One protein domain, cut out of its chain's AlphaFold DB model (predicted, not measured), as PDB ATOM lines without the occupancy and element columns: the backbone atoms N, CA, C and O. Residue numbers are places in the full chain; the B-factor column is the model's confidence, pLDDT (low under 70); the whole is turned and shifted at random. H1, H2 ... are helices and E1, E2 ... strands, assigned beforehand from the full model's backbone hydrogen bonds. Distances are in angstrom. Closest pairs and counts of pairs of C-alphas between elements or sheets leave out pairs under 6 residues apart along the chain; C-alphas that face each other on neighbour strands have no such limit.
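This is residues 7 to 73, 148 to 164 and 173 to 196 of the 229 residues of the protein "Hypothetical protein" of Sexangularia sp. CB-2014 (UniProt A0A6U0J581). Picture a twisted sheet of five strands, with the long helix H1 covering one face over E1 and E2, the short helix H3 beside the strands at the sheet's level, and two more short helices, H4, which only grazes the sheet, and H2, which is not on it. The longest axis runs from the end of H1, where residues 27 to 32 stick out, of which 27 to 28 belong to H1, to the stretch after E4 that ends at Ser 164, and the antiparallel strands E4 and E5 lie toward that second end. The printed part has 108 residues, in the order E1 H1 E2 H2 H3 E3 E4 E5 H4; the sheet runs E1 E2 E3 E4 E5 and is mixed, and the class is mixed, helices and strands. It is compact, with a radius of gyration of the C-alphas of 14.3 A and spans of 53 by 26 by 21 A.

Find C-alpha 7 at (16.858, 27.474, -19.687), where E1, residues 7 to 11, begins. H1, residues 12 to 28, then runs 24.8 A to C-alpha 28 at (10.812, 13.518, -24.872). Next read E2, residues 34 to 39, 17.2 A long; H2, residues 47 to 50; H3, residues 53 to 58; and E3, residues 59 to 64, 16.5 A long. Past the first cut comes E4, residues 153 to 160, 22.0 A long. Past the second come E5, residues 174 to 180, 18.2 A long, and H4, residues 182 to 185, which ends at C-alpha 185 at (28.262, 32.351, -41.432).

Start at E1 and E2, parallel at 14 degrees, where N 8 and O 35 are 2.9 A apart. E2 and E3 are parallel, with N 62 and O 38 at 2.8 A; E3 and E4 are parallel, with N 61 and O 153 at 2.8 A. E4 and E5 are antiparallel at 151 degrees, with N 156 and O 178 at 2.8 A. H1 is on the sheet at a height of 8.4 A, along the strands, at 8 degrees to E1 on the local plane; with the sheet it makes two layers, helix on one face. Its closest C-alphas to E2 are those of Gly 15 and Val 38, 4.9 A. E1, H1, E2 and E2, H2 H3, E3 are strand-helix-strand units, parallel neighbour strands joined through helices, with right-handed crossovers. H3 stands at the sheet's level; H4 only grazes the sheet; H2 is not on it. Look at Ala 47 and Pro 182: their C-alphas, 7.6 A apart, are the closest of H2 and H4, which are close but not clearly touching. In H1 and H3 every O i to N i+4 pair is within hydrogen-bond range; H2 and H4 are too short for such a pair.

The C-alphas of Leu 28 and Ser 164, the two farthest apart, are 53.9 A apart. Residues 74 to 147 are cut out, a gap of 6.0 A between C-alphas 73 and 148; residues 165 to 172 are cut out too, a gap of 11.8 A between C-alphas 164 and 173. Of the links printed whole, none is long. The model's confidence is under 70 at residues 160 to 164, 173 to 174 and 191 to 192.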
ATOM      1  N   ARG A   7      15.936  26.725 -18.832       95.88
ATOM      2  CA  ARG A   7      16.858  27.474 -19.687       95.88
ATOM      3  C   ARG A   7      18.127  26.670 -19.898       95.88
ATOM      4  O   ARG A   7      18.726  26.201 -18.940       95.88
ATOM      5  N   LEU A   8      18.516  26.534 -21.155       97.19
ATOM      6  CA  LEU A   8      19.754  25.891 -21.567       97.19
ATOM      7  C   LEU A   8      20.699  26.962 -22.093       97.19
ATOM      8  O   LEU A   8      20.277  27.892 -22.785       97.19
ATOM      9  N   THR A   9      21.974  26.841 -21.764       97.44
ATOM     10  CA  THR A   9      22.995  27.753 -22.260       97.44
ATOM     11  C   THR A   9      24.330  27.043 -22.373       97.44
ATOM     12  O   THR A   9      24.511  25.952 -21.837       97.44
ATOM     13  N   GLY A  10      25.241  27.662 -23.105       97.06
ATOM     14  CA  GLY A  10      26.580  27.161 -23.317       97.06
ATOM     15  C   GLY A  10      27.336  28.071 -24.270       97.06
ATOM     16  O   GLY A  10      26.745  28.755 -25.111       97.06
ATOM     17  N   HIS A  11      28.652  28.071 -24.122       96.50
ATOM     18  CA  HIS A  11      29.575  28.731 -25.033       96.50
ATOM     19  C   HIS A  11      30.259  27.684 -25.914       96.50
ATOM     20  O   HIS A  11      30.496  26.562 -25.455       96.50
ATOM     21  N   SER A  12      30.552  28.034 -27.167       95.25
ATOM     22  CA  SER A  12      31.297  27.187 -28.101       95.25
ATOM     23  C   SER A  12      30.691  25.781 -28.205       95.25
ATOM     24  O   SER A  12      29.479  25.626 -28.392       95.25
ATOM     25  N   TYR A  13      31.508  24.743 -28.028       94.75
ATOM     26  CA  TYR A  13      31.090  23.347 -27.944       94.75
ATOM     27  C   TYR A  13      29.990  23.092 -26.895       94.75
ATOM     28  O   TYR A  13      29.045  22.350 -27.157       94.75
ATOM     29  N   GLY A  14      30.043  23.745 -25.731       96.81
ATOM     30  CA  GLY A  14      28.988  23.626 -24.720       96.81
ATOM     31  C   GLY A  14      27.633  24.130 -25.228       96.81
ATOM     32  O   GLY A  14      26.592  23.571 -24.890       96.81
ATOM     33  N   GLY A  15      27.640  25.145 -26.100       96.12
ATOM     34  CA  GLY A  15      26.444  25.614 -26.798       96.12
ATOM     35  C   GLY A  15      25.870  24.555 -27.739       96.12
ATOM     36  O   GLY A  15      24.667  24.293 -27.719       96.12
ATOM     37  N   ALA A  16      26.734  23.877 -28.495       95.19
ATOM     38  CA  ALA A  16      26.327  22.776 -29.361       95.19
ATOM     39  C   ALA A  16      25.653  21.639 -28.579       95.19
ATOM     40  O   ALA A  16      24.556  21.206 -28.937       95.19
ATOM     41  N   VAL A  17      26.262  21.206 -27.472       97.38
ATOM     42  CA  VAL A  17      25.687  20.175 -26.594       97.38
ATOM     43  C   VAL A  17      24.333  20.620 -26.038       97.38
ATOM     44  O   VAL A  17      23.375  19.849 -26.075       97.38
ATOM     45  N   ALA A  18      24.211  21.874 -25.589       97.50
ATOM     46  CA  ALA A  18      22.955  22.420 -25.075       97.50
ATOM     47  C   ALA A  18      21.824  22.390 -26.121       97.50
ATOM     48  O   ALA A  18      20.677  22.092 -25.783       97.50
ATOM     49  N   ILE A  19      22.136  22.657 -27.391       96.44
ATOM     50  CA  ILE A  19      21.162  22.617 -28.488       96.44
ATOM     51  C   ILE A  19      20.761  21.184 -28.833       96.44
ATOM     52  O   ILE A  19      19.571  20.909 -28.976       96.44
ATOM     53  N   LEU A  20      21.719  20.261 -28.942       95.69
ATOM     54  CA  LEU A  20      21.412  18.849 -29.194       95.69
ATOM     55  C   LEU A  20      20.566  18.260 -28.058       95.69
ATOM     56  O   LEU A  20      19.589  17.551 -28.302       95.69
ATOM     57  N   PHE A  21      20.877  18.632 -26.818       96.69
ATOM     58  CA  PHE A  21      20.083  18.251 -25.660       96.69
ATOM     59  C   PHE A  21      18.673  18.855 -25.696       96.69
ATOM     60  O   PHE A  21      17.701  18.153 -25.420       96.69
ATOM     61  N   LEU A  22      18.524  20.122 -26.102       96.31
ATOM     62  CA  LEU A  22      17.208  20.727 -26.324       96.31
ATOM     63  C   LEU A  22      16.399  19.953 -27.374       96.31
ATOM     64  O   LEU A  22      15.214  19.717 -27.158       96.31
ATOM     65  N   ILE A  23      17.015  19.568 -28.496       94.88
ATOM     66  CA  ILE A  23      16.351  18.790 -29.554       94.88
ATOM     67  C   ILE A  23      15.813  17.476 -28.980       94.88
ATOM     68  O   ILE A  23      14.642  17.157 -29.179       94.88
ATOM     69  N   LEU A  24      16.624  16.762 -28.197       95.62
ATOM     70  CA  LEU A  24      16.199  15.539 -27.516       95.62
ATOM     71  C   LEU A  24      15.033  15.794 -26.544       95.62
ATOM     72  O   LEU A  24      14.049  15.052 -26.532       95.62
ATOM     73  N   LEU A  25      15.107  16.862 -25.745       95.19
ATOM     74  CA  LEU A  25      14.052  17.224 -24.799       95.19
ATOM     75  C   LEU A  25      12.747  17.630 -25.484       95.19
ATOM     76  O   LEU A  25      11.677  17.349 -24.950       95.19
ATOM     77  N   LEU A  26      12.804  18.251 -26.662       93.62
ATOM     78  CA  LEU A  26      11.610  18.565 -27.448       93.62
ATOM     79  C   LEU A  26      10.873  17.291 -27.878       93.62
ATOM     80  O   LEU A  26       9.643  17.285 -27.873       93.62
ATOM     81  N   THR A  27      11.599  16.206 -28.159       92.62
ATOM     82  CA  THR A  27      11.006  14.895 -28.463       92.62
ATOM     83  C   THR A  27      10.453  14.212 -27.211       92.62
ATOM     84  O   THR A  27       9.347  13.677 -27.231       92.62
ATOM     85  N   LEU A  28      11.188  14.244 -26.093       94.62
ATOM     86  CA  LEU A  28      10.812  13.518 -24.872       94.62
ATOM     87  C   LEU A  28       9.784  14.251 -23.996       94.62
ATOM     88  O   LEU A  28       9.060  13.614 -23.223       94.62
ATOM     89  N   ARG A  29       9.768  15.587 -24.032       92.62
ATOM     90  CA  ARG A  29       9.006  16.471 -23.134       92.62
ATOM     91  C   ARG A  29       8.484  17.725 -23.870       92.62
ATOM     92  O   ARG A  29       8.738  18.848 -23.431       92.62
ATOM     93  N   PRO A  30       7.661  17.580 -24.927       88.44
ATOM     94  CA  PRO A  30       7.209  18.703 -25.764       88.44
ATOM     95  C   PRO A  30       6.376  19.763 -25.020       88.44
ATOM     96  O   PRO A  30       6.272  20.900 -25.471       88.44
ATOM     97  N   LYS A  31       5.776  19.410 -23.873       88.81
ATOM     98  CA  LYS A  31       4.967  20.326 -23.050       88.81
ATOM     99  C   LYS A  31       5.807  21.241 -22.148       88.81
ATOM    100  O   LYS A  31       5.254  22.138 -21.514       88.81
ATOM    101  N   TRP A  32       7.114  21.004 -22.025       91.50
ATOM    102  CA  TRP A  32       7.967  21.790 -21.136       91.50
ATOM    103  C   TRP A  32       8.258  23.171 -21.723       91.50
ATOM    104  O   TRP A  32       8.562  23.324 -22.905       91.50
ATOM    105  N   ARG A  33       8.207  24.201 -20.871       92.12
ATOM    106  CA  ARG A  33       8.587  25.567 -21.248       92.12
ATOM    107  C   ARG A  33      10.109  25.665 -21.285       92.12
ATOM    108  O   ARG A  33      10.738  25.796 -20.236       92.12
ATOM    109  N   MET A  34      10.679  25.596 -22.484       94.31
ATOM    110  CA  MET A  34      12.127  25.576 -22.705       94.31
ATOM    111  C   MET A  34      12.600  26.801 -23.492       94.31
ATOM    112  O   MET A  34      11.868  27.341 -24.322       94.31
ATOM    113  N   ARG A  35      13.836  27.239 -23.247       95.94
ATOM    114  CA  ARG A  35      14.556  28.209 -24.086       95.94
ATOM    115  C   ARG A  35      16.050  27.905 -24.044       95.94
ATOM    116  O   ARG A  35      16.573  27.601 -22.977       95.94
ATOM    117  N   CYS A  36      16.731  28.014 -25.177       97.69
ATOM    118  CA  CYS A  36      18.171  27.820 -25.277       97.69
ATOM    119  C   CYS A  36      18.830  29.084 -25.838       97.69
ATOM    120  O   CYS A  36      18.416  29.584 -26.883       97.69
ATOM    121  N   ILE A  37      19.816  29.619 -25.121       97.38
ATOM    122  CA  ILE A  37      20.604  30.780 -25.549       97.38
ATOM    123  C   ILE A  37      22.070  30.384 -25.486       97.38
ATOM    124  O   ILE A  37      22.561  30.050 -24.411       97.38
ATOM    125  N   VAL A  38      22.760  30.411 -26.619       97.69
ATOM    126  CA  VAL A  38      24.148  29.950 -26.735       97.69
ATOM    127  C   VAL A  38      25.039  31.029 -27.333       97.69
ATOM    128  O   VAL A  38      24.557  31.915 -28.036       97.69
ATOM    129  N   PHE A  39      26.339  30.939 -27.076       97.06
ATOM    130  CA  PHE A  39      27.325  31.950 -27.455       97.06
ATOM    131  C   PHE A  39      28.444  31.313 -28.276       97.06
ATOM    132  O   PHE A  39      29.010  30.311 -27.847       97.06
ATOM    133  N   GLY A  40      28.749  31.860 -29.452       94.56
ATOM    134  CA  GLY A  40      29.833  31.352 -30.302       94.56
ATOM    135  C   GLY A  40      29.642  29.888 -30.714       94.56
ATOM    136  O   GLY A  40      30.606  29.140 -30.818       94.56
ATOM    137  N   CYS A  41      28.394  29.431 -30.867       95.19
ATOM    138  CA  CYS A  41      28.114  28.028 -31.175       95.19
ATOM    139  C   CYS A  41      28.659  27.657 -32.566       95.19
ATOM    140  O   CYS A  41      28.359  28.377 -33.523       95.19
ATOM    141  N   PRO A  42      29.382  26.529 -32.710       92.88
ATOM    142  CA  PRO A  42      29.821  26.052 -34.014       92.88
ATOM    143  C   PRO A  42      28.644  25.640 -34.902       92.88
ATOM    144  O   PRO A  42      27.523  25.395 -34.437       92.88
ATOM    145  N   CYS A  43      28.924  25.519 -36.197       90.88
ATOM    146  CA  CYS A  43      28.006  24.967 -37.180       90.88
ATOM    147  C   CYS A  43      27.769  23.473 -36.922       90.88
ATOM    148  O   CYS A  43      28.608  22.647 -37.271       90.88
ATOM    149  N   ILE A  44      26.632  23.120 -36.319       90.81
ATOM    150  CA  ILE A  44      26.333  21.728 -35.926       90.81
ATOM    151  C   ILE A  44      25.160  21.091 -36.661       90.81
ATOM    152  O   ILE A  44      24.983  19.880 -36.572       90.81
ATOM    153  N   LEU A  45      24.352  21.882 -37.368       89.69
ATOM    154  CA  LEU A  45      23.182  21.397 -38.098       89.69
ATOM    155  C   LEU A  45      23.300  21.752 -39.574       89.69
ATOM    156  O   LEU A  45      23.889  22.771 -39.923       89.69
ATOM    157  N   ASP A  46      22.686  20.958 -40.439       87.81
ATOM    158  CA  ASP A  46      22.525  21.313 -41.844       87.81
ATOM    159  C   ASP A  46      21.625  22.553 -42.007       87.81
ATOM    160  O   ASP A  46      20.846  22.935 -41.121       87.81
ATOM    161  N   ALA A  47      21.693  23.184 -43.177       83.69
ATOM    162  CA  ALA A  47      20.943  24.403 -43.460       83.69
ATOM    163  C   ALA A  47      19.413  24.249 -43.342       83.69
ATOM    164  O   ALA A  47      18.725  25.248 -43.096       83.69
ATOM    165  N   ARG A  48      18.842  23.050 -43.530       86.94
ATOM    166  CA  ARG A  48      17.396  22.825 -43.382       86.94
ATOM    167  C   ARG A  48      17.029  22.688 -41.909       86.94
ATOM    168  O   ARG A  48      16.112  23.384 -41.469       86.94
ATOM    169  N   ALA A  49      17.746  21.871 -41.136       88.25
ATOM    170  CA  ALA A  49      17.473  21.730 -39.707       88.25
ATOM    171  C   ALA A  49      17.728  23.035 -38.940       88.25
ATOM    172  O   ALA A  49      16.868  23.454 -38.165       88.25
ATOM    173  N   ALA A  50      18.830  23.743 -39.217       88.50
ATOM    174  CA  ALA A  50      19.160  25.023 -38.580       88.50
ATOM    175  C   ALA A  50      18.055  26.090 -38.740       88.50
ATOM    176  O   ALA A  50      17.856  26.930 -37.856       88.50
ATOM    177  N   ARG A  51      17.304  26.035 -39.850       86.88
ATOM    178  CA  ARG A  51      16.198  26.949 -40.182       86.88
ATOM    179  C   ARG A  51      14.817  26.436 -39.786       86.88
ATOM    180  O   ARG A  51      13.831  27.124 -40.038       86.88
ATOM    181  N   SER A  52      14.725  25.262 -39.163       92.00
ATOM    182  CA  SER A  52      13.449  24.728 -38.694       92.00
ATOM    183  C   SER A  52      12.707  25.775 -37.845       92.00
ATOM    184  O   SER A  52      13.298  26.304 -36.896       92.00
ATOM    185  N   PRO A  53      11.415  26.058 -38.118       92.56
ATOM    186  CA  PRO A  53      10.626  27.016 -37.339       92.56
ATOM    187  C   PRO A  53      10.609  26.699 -35.839       92.56
ATOM    188  O   PRO A  53      10.539  27.598 -35.001       92.56
ATOM    189  N   ILE A  54      10.724  25.412 -35.495       92.19
ATOM    190  CA  ILE A  54      10.825  24.940 -34.114       92.19
ATOM    191  C   ILE A  54      12.115  25.475 -33.483       92.19
ATOM    192  O   ILE A  54      12.066  26.149 -32.456       92.19
ATOM    193  N   LEU A  55      13.273  25.259 -34.113       92.94
ATOM    194  CA  LEU A  55      14.547  25.740 -33.573       92.94
ATOM    195  C   LEU A  55      14.648  27.267 -33.575       92.94
ATOM    196  O   LEU A  55      15.147  27.829 -32.607       92.94
ATOM    197  N   GLN A  56      14.087  27.950 -34.573       92.75
ATOM    198  CA  GLN A  56      13.995  29.418 -34.600       92.75
ATOM    199  C   GLN A  56      13.175  30.004 -33.434       92.75
ATOM    200  O   GLN A  56      13.347  31.172 -33.071       92.75
ATOM    201  N   ARG A  57      12.274  29.208 -32.843       93.50
ATOM    202  CA  ARG A  57      11.467  29.591 -31.676       93.50
ATOM    203  C   ARG A  57      12.184  29.335 -30.350       93.50
ATOM    204  O   ARG A  57      12.021  30.126 -29.420       93.50
ATOM    205  N   TYR A  58      12.923  28.232 -30.241       95.56
ATOM    206  CA  TYR A  58      13.515  27.788 -28.974       95.56
ATOM    207  C   TYR A  58      14.985  28.175 -28.793       95.56
ATOM    208  O   TYR A  58      15.404  28.356 -27.649       95.56
ATOM    209  N   VAL A  59      15.749  28.302 -29.879       97.19
ATOM    210  CA  VAL A  59      17.199  28.536 -29.869       97.19
ATOM    211  C   VAL A  59      17.515  29.954 -30.323       97.19
ATOM    212  O   VAL A  59      17.044  30.419 -31.361       97.19
ATOM    213  N   THR A  60      18.356  30.633 -29.551       96.75
ATOM    214  CA  THR A  60      19.015  31.879 -29.940       96.75
ATOM    215  C   THR A  60      20.523  31.685 -29.856       96.75
ATOM    216  O   THR A  60      21.047  31.368 -28.791       96.75
ATOM    217  N   THR A  61      21.211  31.879 -30.973       96.44
ATOM    218  CA  THR A  61      22.668  31.811 -31.075       96.44
ATOM    219  C   THR A  61      23.219  33.223 -31.158       96.44
ATOM    220  O   THR A  61      22.841  33.991 -32.037       96.44
ATOM    221  N   VAL A  62      24.105  33.581 -30.240       96.44
ATOM    222  CA  VAL A  62      24.774  34.880 -30.213       96.44
ATOM    223  C   VAL A  62      26.160  34.728 -30.829       96.44
ATOM    224  O   VAL A  62      26.944  33.877 -30.407       96.44
ATOM    225  N   VAL A  63      26.471  35.565 -31.811       95.31
ATOM    226  CA  VAL A  63      27.785  35.630 -32.461       95.31
ATOM    227  C   VAL A  63      28.370  37.015 -32.242       95.31
ATOM    228  O   VAL A  63      27.645  37.996 -32.385       95.31
ATOM    229  N   LEU A  64      29.650  37.105 -31.889       92.69
ATOM    230  CA  LEU A  64      30.337  38.366 -31.639       92.69
ATOM    231  C   LEU A  64      31.351  38.642 -32.751       92.69
ATOM    232  O   LEU A  64      32.143  37.771 -33.082       92.69
ATOM    233  N   GLN A  65      31.318  39.856 -33.301       89.75
ATOM    234  CA  GLN A  65      32.263  40.367 -34.295       89.75
ATOM    235  C   GLN A  65      32.556  39.345 -35.402       89.75
ATOM    236  O   GLN A  65      31.621  38.851 -36.041       89.75
ATOM    237  N   ASP A  66      33.826  39.024 -35.631       88.25
ATOM    238  CA  ASP A  66      34.256  38.063 -36.634       88.25
ATOM    239  C   ASP A  66      34.630  36.716 -36.006       88.25
ATOM    240  O   ASP A  66      35.460  36.012 -36.570       88.25
ATOM    241  N   ASP A  67      33.995  36.326 -34.884       90.62
ATOM    242  CA  ASP A  67      34.184  35.006 -34.266       90.62
ATOM    243  C   ASP A  67      34.164  33.911 -35.340       90.62
ATOM    244  O   ASP A  67      33.192  33.734 -36.093       90.62
ATOM    245  N   MET A  68      35.284  33.196 -35.419       89.12
ATOM    246  CA  MET A  68      35.492  32.165 -36.413       89.12
ATOM    247  C   MET A  68      34.655  30.914 -36.153       89.12
ATOM    248  O   MET A  68      34.259  30.258 -37.110       89.12
ATOM    249  N   VAL A  69      34.351  30.562 -34.901       92.38
ATOM    250  CA  VAL A  69      33.753  29.260 -34.558       92.38
ATOM    251  C   VAL A  69      32.369  29.055 -35.182       92.38
ATOM    252  O   VAL A  69      32.163  28.010 -35.806       92.38
ATOM    253  N   PRO A  70      31.448  30.036 -35.154       90.69
ATOM    254  CA  PRO A  70      30.178  29.957 -35.876       90.69
ATOM    255  C   PRO A  70      30.317  29.944 -37.399       90.69
ATOM    256  O   PRO A  70      29.306  29.808 -38.078       90.69
ATOM    257  N   ARG A  71      31.532  30.133 -37.932       86.94
ATOM    258  CA  ARG A  71      31.855  30.144 -39.365       86.94
ATOM    259  C   ARG A  71      32.678  28.939 -39.809       86.94
ATOM    260  O   ARG A  71      32.908  28.759 -41.007       86.94
ATOM    261  N   LEU A  72      33.149  28.117 -38.872       82.62
ATOM    262  CA  LEU A  72      33.950  26.937 -39.165       82.62
ATOM    263  C   LEU A  72      33.043  25.792 -39.618       82.62
ATOM    264  O   LEU A  72      32.215  25.272 -38.875       82.62
ATOM    265  N   SER A  73      33.232  25.385 -40.867       80.06
ATOM    266  CA  SER A  73      32.634  24.206 -41.475       80.06
ATOM    267  C   SER A  73      33.664  23.560 -42.399       80.06
ATOM    268  O   SER A  73      34.645  24.192 -42.796       80.06
ATOM    269  N   LEU A 148      27.141  23.011 -43.000       85.88
ATOM    270  CA  LEU A 148      26.679  23.171 -41.631       85.88
ATOM    271  C   LEU A 148      26.503  24.658 -41.307       85.88
ATOM    272  O   LEU A 148      27.308  25.500 -41.711       85.88
ATOM    273  N   CYS A 149      25.472  24.955 -40.525       87.88
ATOM    274  CA  CYS A 149      25.064  26.290 -40.122       87.88
ATOM    275  C   CYS A 149      24.886  26.370 -38.598       87.88
ATOM    276  O   CYS A 149      24.505  25.378 -37.957       87.88
ATOM    277  N   PRO A 150      25.085  27.558 -38.002       89.31
ATOM    278  CA  PRO A 150      24.694  27.790 -36.623       89.31
ATOM    279  C   PRO A 150      23.156  27.723 -36.503       89.31
ATOM    280  O   PRO A 150      22.439  28.266 -37.353       89.31
ATOM    281  N   PRO A 151      22.621  27.035 -35.484       89.69
ATOM    282  CA  PRO A 151      21.196  26.747 -35.394       89.69
ATOM    283  C   PRO A 151      20.382  27.880 -34.763       89.69
ATOM    284  O   PRO A 151      20.856  28.625 -33.901       89.69
ATOM    285  N   GLY A 152      19.103  27.946 -35.141       92.00
ATOM    286  CA  GLY A 152      18.132  28.852 -34.535       92.00
ATOM    287  C   GLY A 152      18.299  30.306 -34.965       92.00
ATOM    288  O   GLY A 152      18.810  30.609 -36.046       92.00
ATOM    289  N   ARG A 153      17.805  31.216 -34.125       94.81
ATOM    290  CA  ARG A 153      17.844  32.653 -34.400       94.81
ATOM    291  C   ARG A 153      19.227  33.205 -34.101       94.81
ATOM    292  O   ARG A 153      19.668  33.104 -32.959       94.81
ATOM    293  N   ILE A 154      19.878  33.826 -35.079       94.56
ATOM    294  CA  ILE A 154      21.245  34.314 -34.897       94.56
ATOM    295  C   ILE A 154      21.234  35.814 -34.617       94.56
ATOM    296  O   ILE A 154      20.806  36.609 -35.450       94.56
ATOM    297  N   ILE A 155      21.720  36.193 -33.439       94.88
ATOM    298  CA  ILE A 155      21.969  37.583 -33.070       94.88
ATOM    299  C   ILE A 155      23.461  37.833 -33.248       94.88
ATOM    300  O   ILE A 155      24.283  37.268 -32.529       94.88
ATOM    301  N   HIS A 156      23.807  38.669 -34.216       93.81
ATOM    302  CA  HIS A 156      25.175  39.080 -34.482       93.81
ATOM    303  C   HIS A 156      25.448  40.426 -33.820       93.81
ATOM    304  O   HIS A 156      24.809  41.431 -34.128       93.81
ATOM    305  N   LEU A 157      26.380  40.417 -32.879       91.81
ATOM    306  CA  LEU A 157      26.842  41.565 -32.121       91.81
ATOM    307  C   LEU A 157      28.096  42.129 -32.778       91.81
ATOM    308  O   LEU A 157      29.056  41.388 -32.960       91.81
ATOM    309  N   THR A 158      28.124  43.423 -33.090       88.19
ATOM    310  CA  THR A 158      29.341  44.083 -33.588       88.19
ATOM    311  C   THR A 158      29.610  45.382 -32.841       88.19
ATOM    312  O   THR A 158      28.698  46.174 -32.600       88.19
ATOM    313  N   TYR A 159      30.863  45.616 -32.451       82.12
ATOM    314  CA  TYR A 159      31.270  46.916 -31.927       82.12
ATOM    315  C   TYR A 159      31.551  47.838 -33.105       82.12
ATOM    316  O   TYR A 159      32.352  47.504 -33.978       82.12
ATOM    317  N   LYS A 160      30.910  49.004 -33.123       68.19
ATOM    318  CA  LYS A 160      31.234  50.072 -34.068       68.19
ATOM    319  C   LYS A 160      32.017  51.166 -33.338       68.19
ATOM    320  O   LYS A 160      31.719  51.485 -32.187       68.19
ATOM    321  N   ALA A 161      33.008  51.754 -34.000       52.34
ATOM    322  CA  ALA A 161      33.570  53.023 -33.550       52.34
ATOM    323  C   ALA A 161      32.543  54.146 -33.797       52.34
ATOM    324  O   ALA A 161      31.729  54.050 -34.722       52.34
ATOM    325  N   TRP A 162      32.553  55.183 -32.958       38.06
ATOM    326  CA  TRP A 162      31.785  56.405 -33.208       38.06
ATOM    327  C   TRP A 162      32.279  57.043 -34.521       38.06
ATOM    328  O   TRP A 162      33.496  57.082 -34.723       38.06
ATOM    329  N   PRO A 163      31.399  57.522 -35.423       41.66
ATOM    330  CA  PRO A 163      31.827  58.322 -36.568       41.66
ATOM    331  C   PRO A 163      32.605  59.528 -36.040       41.66
ATOM    332  O   PRO A 163      32.067  60.321 -35.274       41.66
ATOM    333  N   SER A 164      33.888  59.620 -36.371       43.62
ATOM    334  CA  SER A 164      34.857  60.547 -35.781       43.62
ATOM    335  C   SER A 164      34.684  61.999 -36.245       43.62
ATOM    336  O   SER A 164      35.646  62.620 -36.674       43.62
ATOM    337  N   PRO A 173      32.836  52.183 -27.323       60.28
ATOM    338  CA  PRO A 173      32.308  51.593 -28.547       60.28
ATOM    339  C   PRO A 173      30.845  51.196 -28.331       60.28
ATOM    340  O   PRO A 173      30.524  50.439 -27.410       60.28
ATOM    341  N   TRP A 174      29.942  51.704 -29.170       69.12
ATOM    342  CA  TRP A 174      28.545  51.281 -29.136       69.12
ATOM    343  C   TRP A 174      28.385  49.899 -29.784       69.12
ATOM    344  O   TRP A 174      29.019  49.556 -30.789       69.12
ATOM    345  N   LEU A 175      27.547  49.072 -29.169       81.75
ATOM    346  CA  LEU A 175      27.289  47.708 -29.605       81.75
ATOM    347  C   LEU A 175      26.065  47.696 -30.523       81.75
ATOM    348  O   LEU A 175      24.974  48.088 -30.116       81.75
ATOM    349  N   SER A 176      26.250  47.250 -31.760       83.31
ATOM    350  CA  SER A 176      25.176  47.059 -32.735       83.31
ATOM    351  C   SER A 176      24.678  45.613 -32.703       83.31
ATOM    352  O   SER A 176      25.478  44.680 -32.653       83.31
ATOM    353  N   LEU A 177      23.355  45.433 -32.743       89.25
ATOM    354  CA  LEU A 177      22.688  44.129 -32.807       89.25
ATOM    355  C   LEU A 177      22.074  43.927 -34.187       89.25
ATOM    356  O   LEU A 177      21.227  44.713 -34.607       89.25
ATOM    357  N   PHE A 178      22.436  42.833 -34.848       88.06
ATOM    358  CA  PHE A 178      21.852  42.425 -36.120       88.06
ATOM    359  C   PHE A 178      21.187  41.062 -35.988       88.06
ATOM    360  O   PHE A 178      21.757  40.120 -35.440       88.06
ATOM    361  N   LEU A 179      19.972  40.944 -36.518       91.19
ATOM    362  CA  LEU A 179      19.368  39.643 -36.759       91.19
ATOM    363  C   LEU A 179      19.963  39.090 -38.054       91.19
ATOM    364  O   LEU A 179      19.598  39.523 -39.146       91.19
ATOM    365  N   SER A 180      20.897  38.156 -37.923       87.81
ATOM    366  CA  SER A 180      21.645  37.624 -39.057       87.81
ATOM    367  C   SER A 180      21.041  36.316 -39.550       87.81
ATOM    368  O   SER A 180      20.554  35.485 -38.783       87.81
ATOM    369  N   HIS A 181      21.082  36.120 -40.863       85.50
ATOM    370  CA  HIS A 181      20.624  34.883 -41.481       85.50
ATOM    371  C   HIS A 181      21.772  33.843 -41.495       85.50
ATOM    372  O   HIS A 181      22.935  34.241 -41.618       85.50
ATOM    373  N   PRO A 182      21.502  32.523 -41.399       83.31
ATOM    374  CA  PRO A 182      22.552  31.502 -41.244       83.31
ATOM    375  C   PRO A 182      23.605  31.471 -42.355       83.31
ATOM    376  O   PRO A 182      24.778  31.230 -42.089       83.31
ATOM    377  N   TRP A 183      23.209  31.799 -43.587       80.62
ATOM    378  CA  TRP A 183      24.113  31.908 -44.740       80.62
ATOM    379  C   TRP A 183      25.267  32.909 -44.555       80.62
ATOM    380  O   TRP A 183      26.297  32.782 -45.199       80.62
ATOM    381  N   ALA A 184      25.138  33.887 -43.652       82.56
ATOM    382  CA  ALA A 184      26.166  34.895 -43.416       82.56
ATOM    383  C   ALA A 184      27.381  34.312 -42.677       82.56
ATOM    384  O   ALA A 184      28.407  34.983 -42.556       82.56
ATOM    385  N   PHE A 185      27.249  33.081 -42.178       84.50
ATOM    386  CA  PHE A 185      28.262  32.351 -41.432       84.50
ATOM    387  C   PHE A 185      28.765  31.108 -42.180       84.50
ATOM    388  O   PHE A 185      29.495  30.312 -41.613       84.50
ATOM    389  N   THR A 186      28.421  30.919 -43.455       77.19
ATOM    390  CA  THR A 186      28.981  29.805 -44.247       77.19
ATOM    391  C   THR A 186      30.381  30.110 -44.770       77.19
ATOM    392  O   THR A 186      31.117  29.194 -45.131       77.19
ATOM    393  N   THR A 187      30.768  31.387 -44.790       75.50
ATOM    394  CA  THR A 187      32.090  31.849 -45.202       75.50
ATOM    395  C   THR A 187      32.903  32.299 -43.993       75.50
ATOM    396  O   THR A 187      32.424  33.024 -43.108       75.50
ATOM    397  N   LEU A 188      34.161  31.855 -43.957       78.31
ATOM    398  CA  LEU A 188      35.118  32.303 -42.960       78.31
ATOM    399  C   LEU A 188      35.598  33.706 -43.336       78.31
ATOM    400  O   LEU A 188      36.093  33.923 -44.439       78.31
ATOM    401  N   ARG A 189      35.448  34.653 -42.412       76.19
ATOM    402  CA  ARG A 189      36.013  35.994 -42.546       76.19
ATOM    403  C   ARG A 189      37.353  36.005 -41.845       76.19
ATOM    404  O   ARG A 189      37.411  35.805 -40.638       76.19
ATOM    405  N   VAL A 190      38.419  36.198 -42.608       70.44
ATOM    406  CA  VAL A 190      39.754  36.297 -42.028       70.44
ATOM    407  C   VAL A 190      39.887  37.685 -41.411       70.44
ATOM    408  O   VAL A 190      39.818  38.694 -42.112       70.44
ATOM    409  N   SER A 191      40.047  37.707 -40.094       69.94
ATOM    410  CA  SER A 191      40.334  38.882 -39.272       69.94
ATOM    411  C   SER A 191      41.381  38.483 -38.233       69.94
ATOM    412  O   SER A 191      41.399  37.335 -37.789       69.94
ATOM    413  N   LEU A 192      42.249  39.408 -37.808       69.81
ATOM    414  CA  LEU A 192      43.247  39.111 -36.768       69.81
ATOM    415  C   LEU A 192      42.590  38.858 -35.402       69.81
ATOM    416  O   LEU A 192      43.182  38.188 -34.561       69.81
ATOM    417  N   SER A 193      41.370  39.364 -35.189       74.31
ATOM    418  CA  SER A 193      40.610  39.158 -33.953       74.31
ATOM    419  C   SER A 193      39.688  37.940 -33.997       74.31
ATOM    420  O   SER A 193      39.140  37.585 -32.963       74.31
ATOM    421  N   MET A 194      39.533  37.254 -35.139       83.31
ATOM    422  CA  MET A 194      38.517  36.195 -35.304       83.31
ATOM    423  C   MET A 194      38.628  35.061 -34.271       83.31
ATOM    424  O   MET A 194      37.633  34.433 -33.912       83.31
ATOM    425  N   TYR A 195      39.849  34.800 -33.792       84.62
ATOM    426  CA  TYR A 195      40.131  33.826 -32.741       84.62
ATOM    427  C   TYR A 195      39.846  34.388 -31.343       84.62
ATOM    428  O   TYR A 195      39.208  33.726 -30.529       84.62
ATOM    429  N   THR A 196      40.291  35.616 -31.056       83.75
ATOM    430  CA  THR A 196      40.097  36.245 -29.741       83.75
ATOM    431  C   THR A 196      38.640  36.619 -29.500       83.75
ATOM    432  O   THR A 196      38.157  36.446 -28.388       83.75
TER     433      THR A 196